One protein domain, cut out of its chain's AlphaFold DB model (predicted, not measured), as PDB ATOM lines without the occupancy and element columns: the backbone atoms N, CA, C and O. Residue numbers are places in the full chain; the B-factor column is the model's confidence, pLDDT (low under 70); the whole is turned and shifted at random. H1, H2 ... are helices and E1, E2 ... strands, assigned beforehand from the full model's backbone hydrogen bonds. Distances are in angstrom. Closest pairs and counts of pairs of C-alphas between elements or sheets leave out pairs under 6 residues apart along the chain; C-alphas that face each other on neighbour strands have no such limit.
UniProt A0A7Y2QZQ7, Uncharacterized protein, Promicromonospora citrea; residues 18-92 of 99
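This is residues 18 to 92 of the 99 residues of an uncharacterized protein of Promicromonospora citrea (UniProt A0A7Y2QZQ7). Picture a short two-stranded hairpin, E1 and E2, in the middle of a chain of small parts, with helices H1 and H2 at one end of it and H3, then H4, at the other. A loop between H3 and H4 swings out, and its residues 67 to 73 stick out free of the rest. The printed part has 75 residues, with four named helices and two named strands in the order H1 H2 E1 E2 H3 H4; the sheet, E1 - E2, is antiparallel and the class is mixed, helices and strands. It is compact, with a radius of gyration of the C-alphas of 13.0 A, and spans 34 by 29 by 16 A.

Begin at H1, residues 22 to 25, which touches H2, residues 28 to 36, only at the corner by their tight link; their closest C-alphas, of Pro 22 and Pro 28, are 5.2 A apart. Next look at E1, residues 40 to 44, where the C-alpha of Leu 40 is 5.9 A from that of Leu 34 in H2, the closest pair of the two. E1 and E2, residues 47 to 50, form an antiparallel hairpin at 148 degrees between their directions; N 41 and O 49, and N 43 and O 47, are within hydrogen-bond range, each 2.9 A apart. H2 and E2 are near each other, with 5 pairs of C-alphas within 10 A. Go on to H3, residues 57 to 63: its Ala 63 has its C-alpha 5.6 A from that of Val 47, the closest C-alphas of H3 and E2. H3 and H4, residues 76 to 84, touch at a steep tilt of 58 degrees and run opposite ways, the closest C-alphas being those of Pro 57 and Leu 83, 5.0 A apart. H4 is apart from E1 and E2, and H2 is apart from H3. In H2, H3 and H4 every O i to N i+4 pair is within hydrogen-bond range; H1 is too short for such a pair, and its 1 O i to N i+3 pair is within range.

Find C-alpha 22 at (-10.294, -27.482, 24.216), where H1 begins; it measures 5.5 A to C-alpha 25. H2 measures 12.1 A, E1 11.8 A, E2 10.5 A and H3 9.8 A. H4 starts at C-alpha 76, (-33.700, -24.370, 7.586), and runs 12.1 A to C-alpha 84 at (-23.191, -19.942, 3.439). After it, residues 86 to 87 pair with residues 90 to 91, antiparallel.

The C-alphas farthest apart are those of Ala 37 and Arg 71, at 37.7 A. The printed part has no cut, its one long link is the 12 residues from H3 to H4, and no printed residue is under 70 in pLDDT.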
ATOM      1  N   LEU A  18      -9.291 -29.017  11.027       92.12
ATOM      2  CA  LEU A  18     -10.058 -27.899  10.460       92.12
ATOM      3  C   LEU A  18     -10.733 -27.063  11.550       92.12
ATOM      4  O   LEU A  18     -10.897 -25.857  11.396       92.12
ATOM      5  N   VAL A  19     -11.125 -27.710  12.643       95.31
ATOM      6  CA  VAL A  19     -11.655 -27.068  13.842       95.31
ATOM      7  C   VAL A  19     -10.847 -27.514  15.048       95.31
ATOM      8  O   VAL A  19     -10.295 -28.608  15.067       95.31
ATOM      9  N   VAL A  20     -10.786 -26.651  16.045       95.00
ATOM     10  CA  VAL A  20     -10.042 -26.831  17.281       95.00
ATOM     11  C   VAL A  20     -11.049 -26.866  18.420       95.00
ATOM     12  O   VAL A  20     -11.979 -26.059  18.456       95.00
ATOM     13  N   THR A  21     -10.844 -27.783  19.354       95.00
ATOM     14  CA  THR A  21     -11.587 -27.923  20.608       95.00
ATOM     15  C   THR A  21     -10.646 -27.703  21.798       95.00
ATOM     16  O   THR A  21      -9.422 -27.704  21.628       95.00
ATOM     17  N   PRO A  22     -11.152 -27.560  23.039       95.56
ATOM     18  CA  PRO A  22     -10.294 -27.482  24.216       95.56
ATOM     19  C   PRO A  22      -9.311 -28.653  24.344       95.56
ATOM     20  O   PRO A  22      -8.198 -28.457  24.826       95.56
ATOM     21  N   ALA A  23      -9.691 -29.855  23.901       92.44
ATOM     22  CA  ALA A  23      -8.826 -31.032  23.959       92.44
ATOM     23  C   ALA A  23      -7.584 -30.899  23.060       92.44
ATOM     24  O   ALA A  23      -6.521 -31.404  23.412       92.44
ATOM     25  N   ASP A  24      -7.695 -30.159  21.956       91.94
ATOM     26  CA  ASP A  24      -6.623 -29.997  20.970       91.94
ATOM     27  C   ASP A  24      -5.545 -28.991  21.411       91.94
ATOM     28  O   ASP A  24      -4.431 -29.003  20.893       91.94
ATOM     29  N   VAL A  25      -5.855 -28.122  22.381       91.69
ATOM     30  CA  VAL A  25      -4.961 -27.043  22.850       91.69
ATOM     31  C   VAL A  25      -4.444 -27.243  24.276       91.69
ATOM     32  O   VAL A  25      -3.848 -26.337  24.852       91.69
ATOM     33  N   GLY A  26      -4.664 -28.420  24.868       91.00
ATOM     34  CA  GLY A  26      -4.205 -28.732  26.226       91.00
ATOM     35  C   GLY A  26      -5.204 -28.392  27.339       91.00
ATOM     36  O   GLY A  26      -4.830 -28.347  28.510       91.00
ATOM     37  N   GLY A  27      -6.477 -28.183  27.000       95.19
ATOM     38  CA  GLY A  27      -7.592 -28.104  27.940       95.19
ATOM     39  C   GLY A  27      -8.270 -26.729  28.041       95.19
ATOM     40  O   GLY A  27      -7.899 -25.779  27.349       95.19
ATOM     41  N   PRO A  28      -9.275 -26.597  28.934       96.31
ATOM     42  CA  PRO A  28     -10.139 -25.413  29.016       96.31
ATOM     43  C   PRO A  28      -9.415 -24.102  29.348       96.31
ATOM     44  O   PRO A  28      -9.825 -23.040  28.888       96.31
ATOM     45  N   VAL A  29      -8.335 -24.158  30.135       96.88
ATOM     46  CA  VAL A  29      -7.575 -22.957  30.528       96.88
ATOM     47  C   VAL A  29      -6.785 -22.401  29.343       96.88
ATOM     48  O   VAL A  29      -6.870 -21.209  29.061       96.88
ATOM     49  N   ALA A  30      -6.069 -23.265  28.616       96.19
ATOM     50  CA  ALA A  30      -5.340 -22.877  27.409       96.19
ATOM     51  C   ALA A  30      -6.298 -22.374  26.320       96.19
ATOM     52  O   ALA A  30      -6.050 -21.352  25.688       96.19
ATOM     53  N   TRP A  31      -7.444 -23.039  26.168       96.25
ATOM     54  CA  TRP A  31      -8.529 -22.596  25.299       96.25
ATOM     55  C   TRP A  31      -9.010 -21.175  25.616       96.25
ATOM     56  O   TRP A  31      -9.073 -20.326  24.723       96.25
ATOM     57  N   ALA A  32      -9.333 -20.902  26.883       96.56
ATOM     58  CA  ALA A  32      -9.800 -19.588  27.313       96.56
ATOM     59  C   ALA A  32      -8.742 -18.500  27.070       96.56
ATOM     60  O   ALA A  32      -9.083 -17.405  26.618       96.56
ATOM     61  N   ASP A  33      -7.465 -18.806  27.316       97.69
ATOM     62  CA  ASP A  33      -6.370 -17.871  27.066       97.69
ATOM     63  C   ASP A  33      -6.196 -17.565  25.571       97.69
ATOM     64  O   ASP A  33      -6.168 -16.398  25.185       97.69
ATOM     65  N   LEU A  34      -6.196 -18.589  24.711       95.94
ATOM     66  CA  LEU A  34      -6.087 -18.430  23.257       95.94
ATOM     67  C   LEU A  34      -7.255 -17.638  22.664       95.94
ATOM     68  O   LEU A  34      -7.058 -16.799  21.783       95.94
ATOM     69  N   ARG A  35      -8.474 -17.860  23.161       95.69
ATOM     70  CA  ARG A  35      -9.644 -17.062  22.778       95.69
ATOM     71  C   ARG A  35      -9.512 -15.613  23.213       95.69
ATOM     72  O   ARG A  35      -9.745 -14.714  22.412       95.69
ATOM     73  N   ARG A  36      -9.112 -15.379  24.464       95.69
ATOM     74  CA  ARG A  36      -8.891 -14.032  25.004       95.69
ATOM     75  C   ARG A  36      -7.795 -13.287  24.241       95.69
ATOM     76  O   ARG A  36      -7.917 -12.088  24.024       95.69
ATOM     77  N   ALA A  37      -6.756 -13.996  23.811       96.50
ATOM     78  CA  ALA A  37      -5.679 -13.469  22.980       96.50
ATOM     79  C   ALA A  37      -6.085 -13.254  21.507       96.50
ATOM     80  O   ALA A  37      -5.290 -12.733  20.728       96.50
ATOM     81  N   GLY A  38      -7.296 -13.656  21.105       95.25
ATOM     82  CA  GLY A  38      -7.781 -13.543  19.730       95.25
ATOM     83  C   GLY A  38      -7.144 -14.538  18.756       95.25
ATOM     84  O   GLY A  38      -7.291 -14.377  17.550       95.25
ATOM     85  N   ALA A  39      -6.446 -15.561  19.259       95.81
ATOM     86  CA  ALA A  39      -5.832 -16.613  18.448       95.81
ATOM     87  C   ALA A  39      -6.851 -17.656  17.957       95.81
ATOM     88  O   ALA A  39      -6.595 -18.351  16.973       95.81
ATOM     89  N   LEU A  40      -8.007 -17.747  18.621       95.69
ATOM     90  CA  LEU A  40      -9.125 -18.610  18.248       95.69
ATOM     91  C   LEU A  40     -10.379 -17.781  17.978       95.69
ATOM     92  O   LEU A  40     -10.733 -16.901  18.762       95.69
ATOM     93  N   VAL A  41     -11.071 -18.110  16.890       94.38
ATOM     94  CA  VAL A  41     -12.383 -17.557  16.540       94.38
ATOM     95  C   VAL A  41     -13.413 -18.664  16.692       94.38
ATOM     96  O   VAL A  41     -13.355 -19.668  15.984       94.38
ATOM     97  N   GLU A  42     -14.336 -18.498  17.634       95.25
ATOM     98  CA  GLU A  42     -15.369 -19.498  17.894       95.25
ATOM     99  C   GLU A  42     -16.395 -19.556  16.754       95.25
ATOM    100  O   GLU A  42     -16.775 -18.528  16.191       95.25
ATOM    101  N   LEU A  43     -16.823 -20.774  16.419       95.75
ATOM    102  CA  LEU A  43     -17.901 -21.048  15.467       95.75
ATOM    103  C   LEU A  43     -19.162 -21.547  16.175       95.75
ATOM    104  O   LEU A  43     -20.272 -21.227  15.758       95.75
ATOM    105  N   HIS A  44     -18.988 -22.355  17.212       95.50
ATOM    106  CA  HIS A  44     -20.048 -22.955  18.010       95.50
ATOM    107  C   HIS A  44     -19.456 -23.383  19.354       95.50
ATOM    108  O   HIS A  44     -18.241 -23.524  19.437       95.50
ATOM    109  N   ASP A  45     -20.280 -23.570  20.381       91.81
ATOM    110  CA  ASP A  45     -19.854 -23.807  21.764       91.81
ATOM    111  C   ASP A  45     -18.688 -24.808  21.888       91.81
ATOM    112  O   ASP A  45     -18.813 -25.999  21.597       91.81
ATOM    113  N   GLY A  46     -17.509 -24.307  22.273       93.62
ATOM    114  CA  GLY A  46     -16.319 -25.143  22.457       93.62
ATOM    115  C   GLY A  46     -15.649 -25.617  21.160       93.62
ATOM    116  O   GLY A  46     -14.763 -26.471  21.209       93.62
ATOM    117  N   VAL A  47     -16.018 -25.050  20.009       96.56
ATOM    118  CA  VAL A  47     -15.430 -25.338  18.697       96.56
ATOM    119  C   VAL A  47     -15.053 -24.047  17.973       96.56
ATOM    120  O   VAL A  47     -15.870 -23.162  17.715       96.56
ATOM    121  N   ALA A  48     -13.783 -23.941  17.602       96.75
ATOM    122  CA  ALA A  48     -13.198 -22.736  17.040       96.75
ATOM    123  C   ALA A  48     -12.297 -23.056  15.851       96.75
ATOM    124  O   ALA A  48     -11.979 -24.205  15.562       96.75
ATOM    125  N   VAL A  49     -11.860 -22.011  15.167       95.88
ATOM    126  CA  VAL A  49     -10.810 -22.068  14.149       95.88
ATOM    127  C   VAL A  49      -9.667 -21.150  14.555       95.88
ATOM    128  O   VAL A  49      -9.859 -20.209  15.329       95.88
ATOM    129  N   GLY A  50      -8.478 -21.399  14.011       94.38
ATOM    130  CA  GLY A  50      -7.361 -20.470  14.158       94.38
ATOM    131  C   GLY A  50      -7.684 -19.099  13.557       94.38
ATOM    132  O   GLY A  50      -8.384 -18.987  12.546       94.38
ATOM    133  N   ALA A  51      -7.161 -18.043  14.173       92.75
ATOM    134  CA  ALA A  51      -7.286 -16.688  13.654       92.75
ATOM    135  C   ALA A  51      -6.778 -16.595  12.204       92.75
ATOM    136  O   ALA A  51      -5.722 -17.122  11.858       92.75
ATOM    137  N   GLY A  52      -7.547 -15.921  11.344       89.94
ATOM    138  CA  GLY A  52      -7.226 -15.765   9.922       89.94
ATOM    139  C   GLY A  52      -7.589 -16.961   9.032       89.94
ATOM    140  O   GLY A  52      -7.408 -16.875   7.819       89.94
ATOM    141  N   ALA A  53      -8.137 -18.048   9.587       91.25
ATOM    142  CA  ALA A  53      -8.600 -19.178   8.789       91.25
ATOM    143  C   ALA A  53      -9.764 -18.788   7.858       91.25
ATOM    144  O   ALA A  53     -10.706 -18.091   8.248       91.25
ATOM    145  N   ALA A  54      -9.726 -19.284   6.618       92.25
ATOM    146  CA  ALA A  54     -10.824 -19.136   5.670       92.25
ATOM    147  C   ALA A  54     -11.962 -20.113   6.019       92.25
ATOM    148  O   ALA A  54     -11.903 -21.305   5.710       92.25
ATOM    149  N   VAL A  55     -13.015 -19.608   6.667       94.44
ATOM    150  CA  VAL A  55     -14.120 -20.439   7.173       94.44
ATOM    151  C   VAL A  55     -15.087 -20.842   6.057       94.44
ATOM    152  O   VAL A  55     -15.937 -20.068   5.611       94.44
ATOM    153  N   GLY A  56     -14.989 -22.103   5.642       95.44
ATOM    154  CA  GLY A  56     -15.895 -22.733   4.675       95.44
ATOM    155  C   GLY A  56     -16.965 -23.644   5.301       95.44
ATOM    156  O   GLY A  56     -16.932 -23.903   6.506       95.44
ATOM    157  N   PRO A  57     -17.867 -24.212   4.477       96.56
ATOM    158  CA  PRO A  57     -18.910 -25.132   4.935       96.56
ATOM    159  C   PRO A  57     -18.426 -26.326   5.772       96.56
ATOM    160  O   PRO A  57     -19.072 -26.621   6.776       96.56
ATOM    161  N   PRO A  58     -17.284 -26.981   5.458       96.31
ATOM    162  CA  PRO A  58     -16.787 -28.092   6.271       96.31
ATOM    163  C   PRO A  58     -16.515 -27.706   7.729       96.31
ATOM    164  O   PRO A  58     -16.799 -28.488   8.628       96.31
ATOM    165  N   HIS A  59     -16.026 -26.486   7.972       96.69
ATOM    166  CA  HIS A  59     -15.731 -25.991   9.318       96.69
ATOM    167  C   HIS A  59     -17.015 -25.855  10.137       96.69
ATOM    168  O   HIS A  59     -17.099 -26.335  11.259       96.69
ATOM    169  N   ARG A  60     -18.048 -25.250   9.541       96.88
ATOM    170  CA  ARG A  60     -19.353 -25.059  10.184       96.88
ATOM    171  C   ARG A  60     -20.105 -26.373  10.389       96.88
ATOM    172  O   ARG A  60     -20.782 -26.531  11.395       96.88
ATOM    173  N   ALA A  61     -19.962 -27.328   9.471       96.25
ATOM    174  CA  ALA A  61     -20.512 -28.669   9.649       96.25
ATOM    175  C   ALA A  61     -19.831 -29.405  10.815       96.25
ATOM    176  O   ALA A  61     -20.517 -29.982  11.654       96.25
ATOM    177  N   LEU A  62     -18.496 -29.344  10.896       95.69
ATOM    178  CA  LEU A  62     -17.732 -29.935  11.998       95.69
ATOM    179  C   LEU A  62     -18.037 -29.273  13.340       95.69
ATOM    180  O   LEU A  62     -18.109 -29.971  14.346       95.69
ATOM    181  N   ALA A  63     -18.290 -27.963  13.346       96.56
ATOM    182  CA  ALA A  63     -18.692 -27.232  14.542       96.56
ATOM    183  C   ALA A  63     -19.974 -27.784  15.188       96.56
ATOM    184  O   ALA A  63     -20.105 -27.716  16.399       96.56
ATOM    185  N   LEU A  64     -20.877 -28.383  14.403       95.75
ATOM    186  CA  LEU A  64     -22.133 -28.970  14.889       95.75
ATOM    187  C   LEU A  64     -22.090 -30.504  14.995       95.75
ATOM    188  O   LEU A  64     -23.069 -31.122  15.406       95.75
ATOM    189  N   ALA A  65     -20.990 -31.150  14.598       92.69
ATOM    190  CA  ALA A  65     -20.953 -32.603  14.417       92.69
ATOM    191  C   ALA A  65     -21.231 -33.390  15.709       92.69
ATOM    192  O   ALA A  65     -21.784 -34.485  15.640       92.69
ATOM    193  N   GLY A  66     -20.880 -32.831  16.872       91.12
ATOM    194  CA  GLY A  66     -21.153 -33.440  18.176       91.12
ATOM    195  C   GLY A  66     -22.631 -33.426  18.582       91.12
ATOM    196  O   GLY A  66     -23.037 -34.239  19.407       91.12
ATOM    197  N   GLU A  67     -23.440 -32.546  17.989       92.25
ATOM    198  CA  GLU A  67     -24.852 -32.367  18.346       92.25
ATOM    199  C   GLU A  67     -25.817 -33.055  17.377       92.25
ATOM    200  O   GLU A  67     -26.973 -33.297  17.722       92.25
ATOM    201  N   VAL A  68     -25.370 -33.371  16.156       92.56
ATOM    202  CA  VAL A  68     -26.218 -33.972  15.119       92.56
ATOM    203  C   VAL A  68     -26.216 -35.496  15.259       92.56
ATOM    204  O   VAL A  68     -25.193 -36.132  14.991       92.56
ATOM    205  N   PRO A  69     -27.351 -36.133  15.607       92.75
ATOM    206  CA  PRO A  69     -27.398 -37.582  15.718       92.75
ATOM    207  C   PRO A  69     -27.160 -38.273  14.367       92.75
ATOM    208  O   PRO A  69     -27.465 -37.717  13.304       92.75
ATOM    209  N   PRO A  70     -26.694 -39.534  14.371       93.00
ATOM    210  CA  PRO A  70     -26.556 -40.307  13.146       93.00
ATOM    211  C   PRO A  70     -27.880 -40.390  12.381       93.00
ATOM    212  O   PRO A  70     -28.924 -40.695  12.959       93.00
ATOM    213  N   ARG A  71     -27.815 -40.212  11.056       92.12
ATOM    214  CA  ARG A  71     -28.971 -40.231  10.134       92.12
ATOM    215  C   ARG A  71     -29.946 -39.055  10.300       92.12
ATOM    216  O   ARG A  71     -31.038 -39.105   9.740       92.12
ATOM    217  N   CYS A  72     -29.558 -37.998  11.008       94.25
ATOM    218  CA  CYS A  72     -30.266 -36.722  10.984       94.25
ATOM    219  C   CYS A  72     -29.679 -35.788   9.920       94.25
ATOM    220  O   CYS A  72     -28.509 -35.885   9.551       94.25
ATOM    221  N   VAL A  73     -30.512 -34.868   9.438       92.81
ATOM    222  CA  VAL A  73     -30.106 -33.805   8.515       92.81
ATOM    223  C   VAL A  73     -30.358 -32.450   9.154       92.81
ATOM    224  O   VAL A  73     -31.350 -32.257   9.859       92.81
ATOM    225  N   LEU A  74     -29.462 -31.503   8.890       94.81
ATOM    226  CA  LEU A  74     -29.675 -30.106   9.244       94.81
ATOM    227  C   LEU A  74     -30.709 -29.495   8.296       94.81
ATOM    228  O   LEU A  74     -30.653 -29.708   7.085       94.81
ATOM    229  N   GLY A  75     -31.635 -28.714   8.848       94.88
ATOM    230  CA  GLY A  75     -32.664 -28.009   8.088       94.88
ATOM    231  C   GLY A  75     -32.602 -26.494   8.267       94.88
ATOM    232  O   GLY A  75     -31.896 -25.977   9.135       94.88
ATOM    233  N   ALA A  76     -33.387 -25.793   7.447       94.19
ATOM    234  CA  ALA A  76     -33.700 -24.370   7.586       94.19
ATOM    235  C   ALA A  76     -32.461 -23.473   7.809       94.19
ATOM    236  O   ALA A  76     -31.485 -23.550   7.060       94.19
ATOM    237  N   ALA A  77     -32.516 -22.597   8.816       94.94
ATOM    238  CA  ALA A  77     -31.491 -21.596   9.079       94.94
ATOM    239  C   ALA A  77     -30.136 -22.214   9.461       94.94
ATOM    240  O   ALA A  77     -29.107 -21.684   9.051       94.94
ATOM    241  N   THR A  78     -30.120 -23.358  10.154       95.88
ATOM    242  CA  THR A  78     -28.878 -24.070  10.489       95.88
ATOM    243  C   THR A  78     -28.189 -24.590   9.229       95.88
ATOM    244  O   THR A  78     -26.988 -24.404   9.057       95.88
ATOM    245  N   ALA A  79     -28.945 -25.190   8.302       96.00
ATOM    246  CA  ALA A  79     -28.395 -25.648   7.025       96.00
ATOM    247  C   ALA A  79     -27.892 -24.477   6.165       96.00
ATOM    248  O   ALA A  79     -26.803 -24.554   5.591       96.00
ATOM    249  N   ALA A  80     -28.655 -23.379   6.111       96.06
ATOM    250  CA  ALA A  80     -28.250 -22.167   5.406       96.06
ATOM    251  C   ALA A  80     -26.947 -21.597   5.985       96.06
ATOM    252  O   ALA A  80     -26.020 -21.310   5.225       96.06
ATOM    253  N   TRP A  81     -26.835 -21.512   7.313       97.06
ATOM    254  CA  TRP A  81     -25.615 -21.072   7.980       97.06
ATOM    255  C   TRP A  81     -24.443 -22.005   7.685       97.06
ATOM    256  O   TRP A  81     -23.392 -21.529   7.275       97.06
ATOM    257  N   VAL A  82     -24.602 -23.330   7.772       97.06
ATOM    258  CA  VAL A  82     -23.515 -24.261   7.420       97.06
ATOM    259  C   VAL A  82     -23.045 -24.039   5.983       97.06
ATOM    260  O   VAL A  82     -21.848 -23.888   5.744       97.06
ATOM    261  N   LEU A  83     -23.954 -23.920   5.018       97.00
ATOM    262  CA  LEU A  83     -23.578 -23.767   3.612       97.00
ATOM    263  C   LEU A  83     -22.994 -22.389   3.279       97.00
ATOM    264  O   LEU A  83     -22.057 -22.301   2.494       97.00
ATOM    265  N   THR A  84     -23.492 -21.316   3.890       95.62
ATOM    266  CA  THR A  84     -23.191 -19.942   3.439       95.62
ATOM    267  C   THR A  84     -22.467 -19.086   4.474       95.62
ATOM    268  O   THR A  84     -21.825 -18.105   4.116       95.62
ATOM    269  N   GLY A  85     -22.542 -19.448   5.753       95.69
ATOM    270  CA  GLY A  85     -22.133 -18.604   6.875       95.69
ATOM    271  C   GLY A  85     -23.097 -17.446   7.131       95.69
ATOM    272  O   GLY A  85     -22.748 -16.522   7.852       95.69
ATOM    273  N   VAL A  86     -24.287 -17.454   6.521       94.62
ATOM    274  CA  VAL A  86     -25.258 -16.359   6.598       94.62
ATOM    275  C   VAL A  86     -26.450 -16.757   7.467       94.62
ATOM    276  O   VAL A  86     -26.988 -17.855   7.335       94.62
ATOM    277  N   HIS A  87     -26.896 -15.833   8.315       93.25
ATOM    278  CA  HIS A  87     -28.157 -15.901   9.049       93.25
ATOM    279  C   HIS A  87     -28.911 -14.577   8.891       93.25
ATOM    280  O   HIS A  87     -28.316 -13.508   8.999       93.25
ATOM    281  N   GLY A  88     -30.210 -14.624   8.574       89.31
ATOM    282  CA  GLY A  88     -31.011 -13.405   8.380       89.31
ATOM    283  C   GLY A  88     -30.485 -12.455   7.290       89.31
ATOM    284  O   GLY A  88     -30.756 -11.262   7.339       89.31
ATOM    285  N   GLY A  89     -29.705 -12.959   6.325       90.00
ATOM    286  CA  GLY A  89     -29.069 -12.150   5.276       90.00
ATOM    287  C   GLY A  89     -27.722 -11.520   5.660       90.00
ATOM    288  O   GLY A  89     -27.103 -10.875   4.820       90.00
ATOM    289  N   VAL A  90     -27.235 -11.739   6.885       92.38
ATOM    290  CA  VAL A  90     -25.958 -11.207   7.382       92.38
ATOM    291  C   VAL A  90     -24.970 -12.342   7.652       92.38
ATOM    292  O   VAL A  90     -25.365 -13.435   8.055       92.38
ATOM    293  N   LEU A  91     -23.676 -12.100   7.426       92.56
ATOM    294  CA  LEU A  91     -22.627 -13.050   7.805       92.56
ATOM    295  C   LEU A  91     -22.617 -13.248   9.326       92.56
ATOM    296  O   LEU A  91     -22.301 -12.327  10.078       92.56
ATOM    297  N   ALA A  92     -22.920 -14.467   9.758       93.44
ATOM    298  CA  ALA A  92     -22.895 -14.901  11.144       93.44
ATOM    299  C   ALA A  92     -21.675 -15.800  11.362       93.44
ATOM    300  O   ALA A  92     -21.558 -16.878  10.774       93.44
TER     301      ALA A  92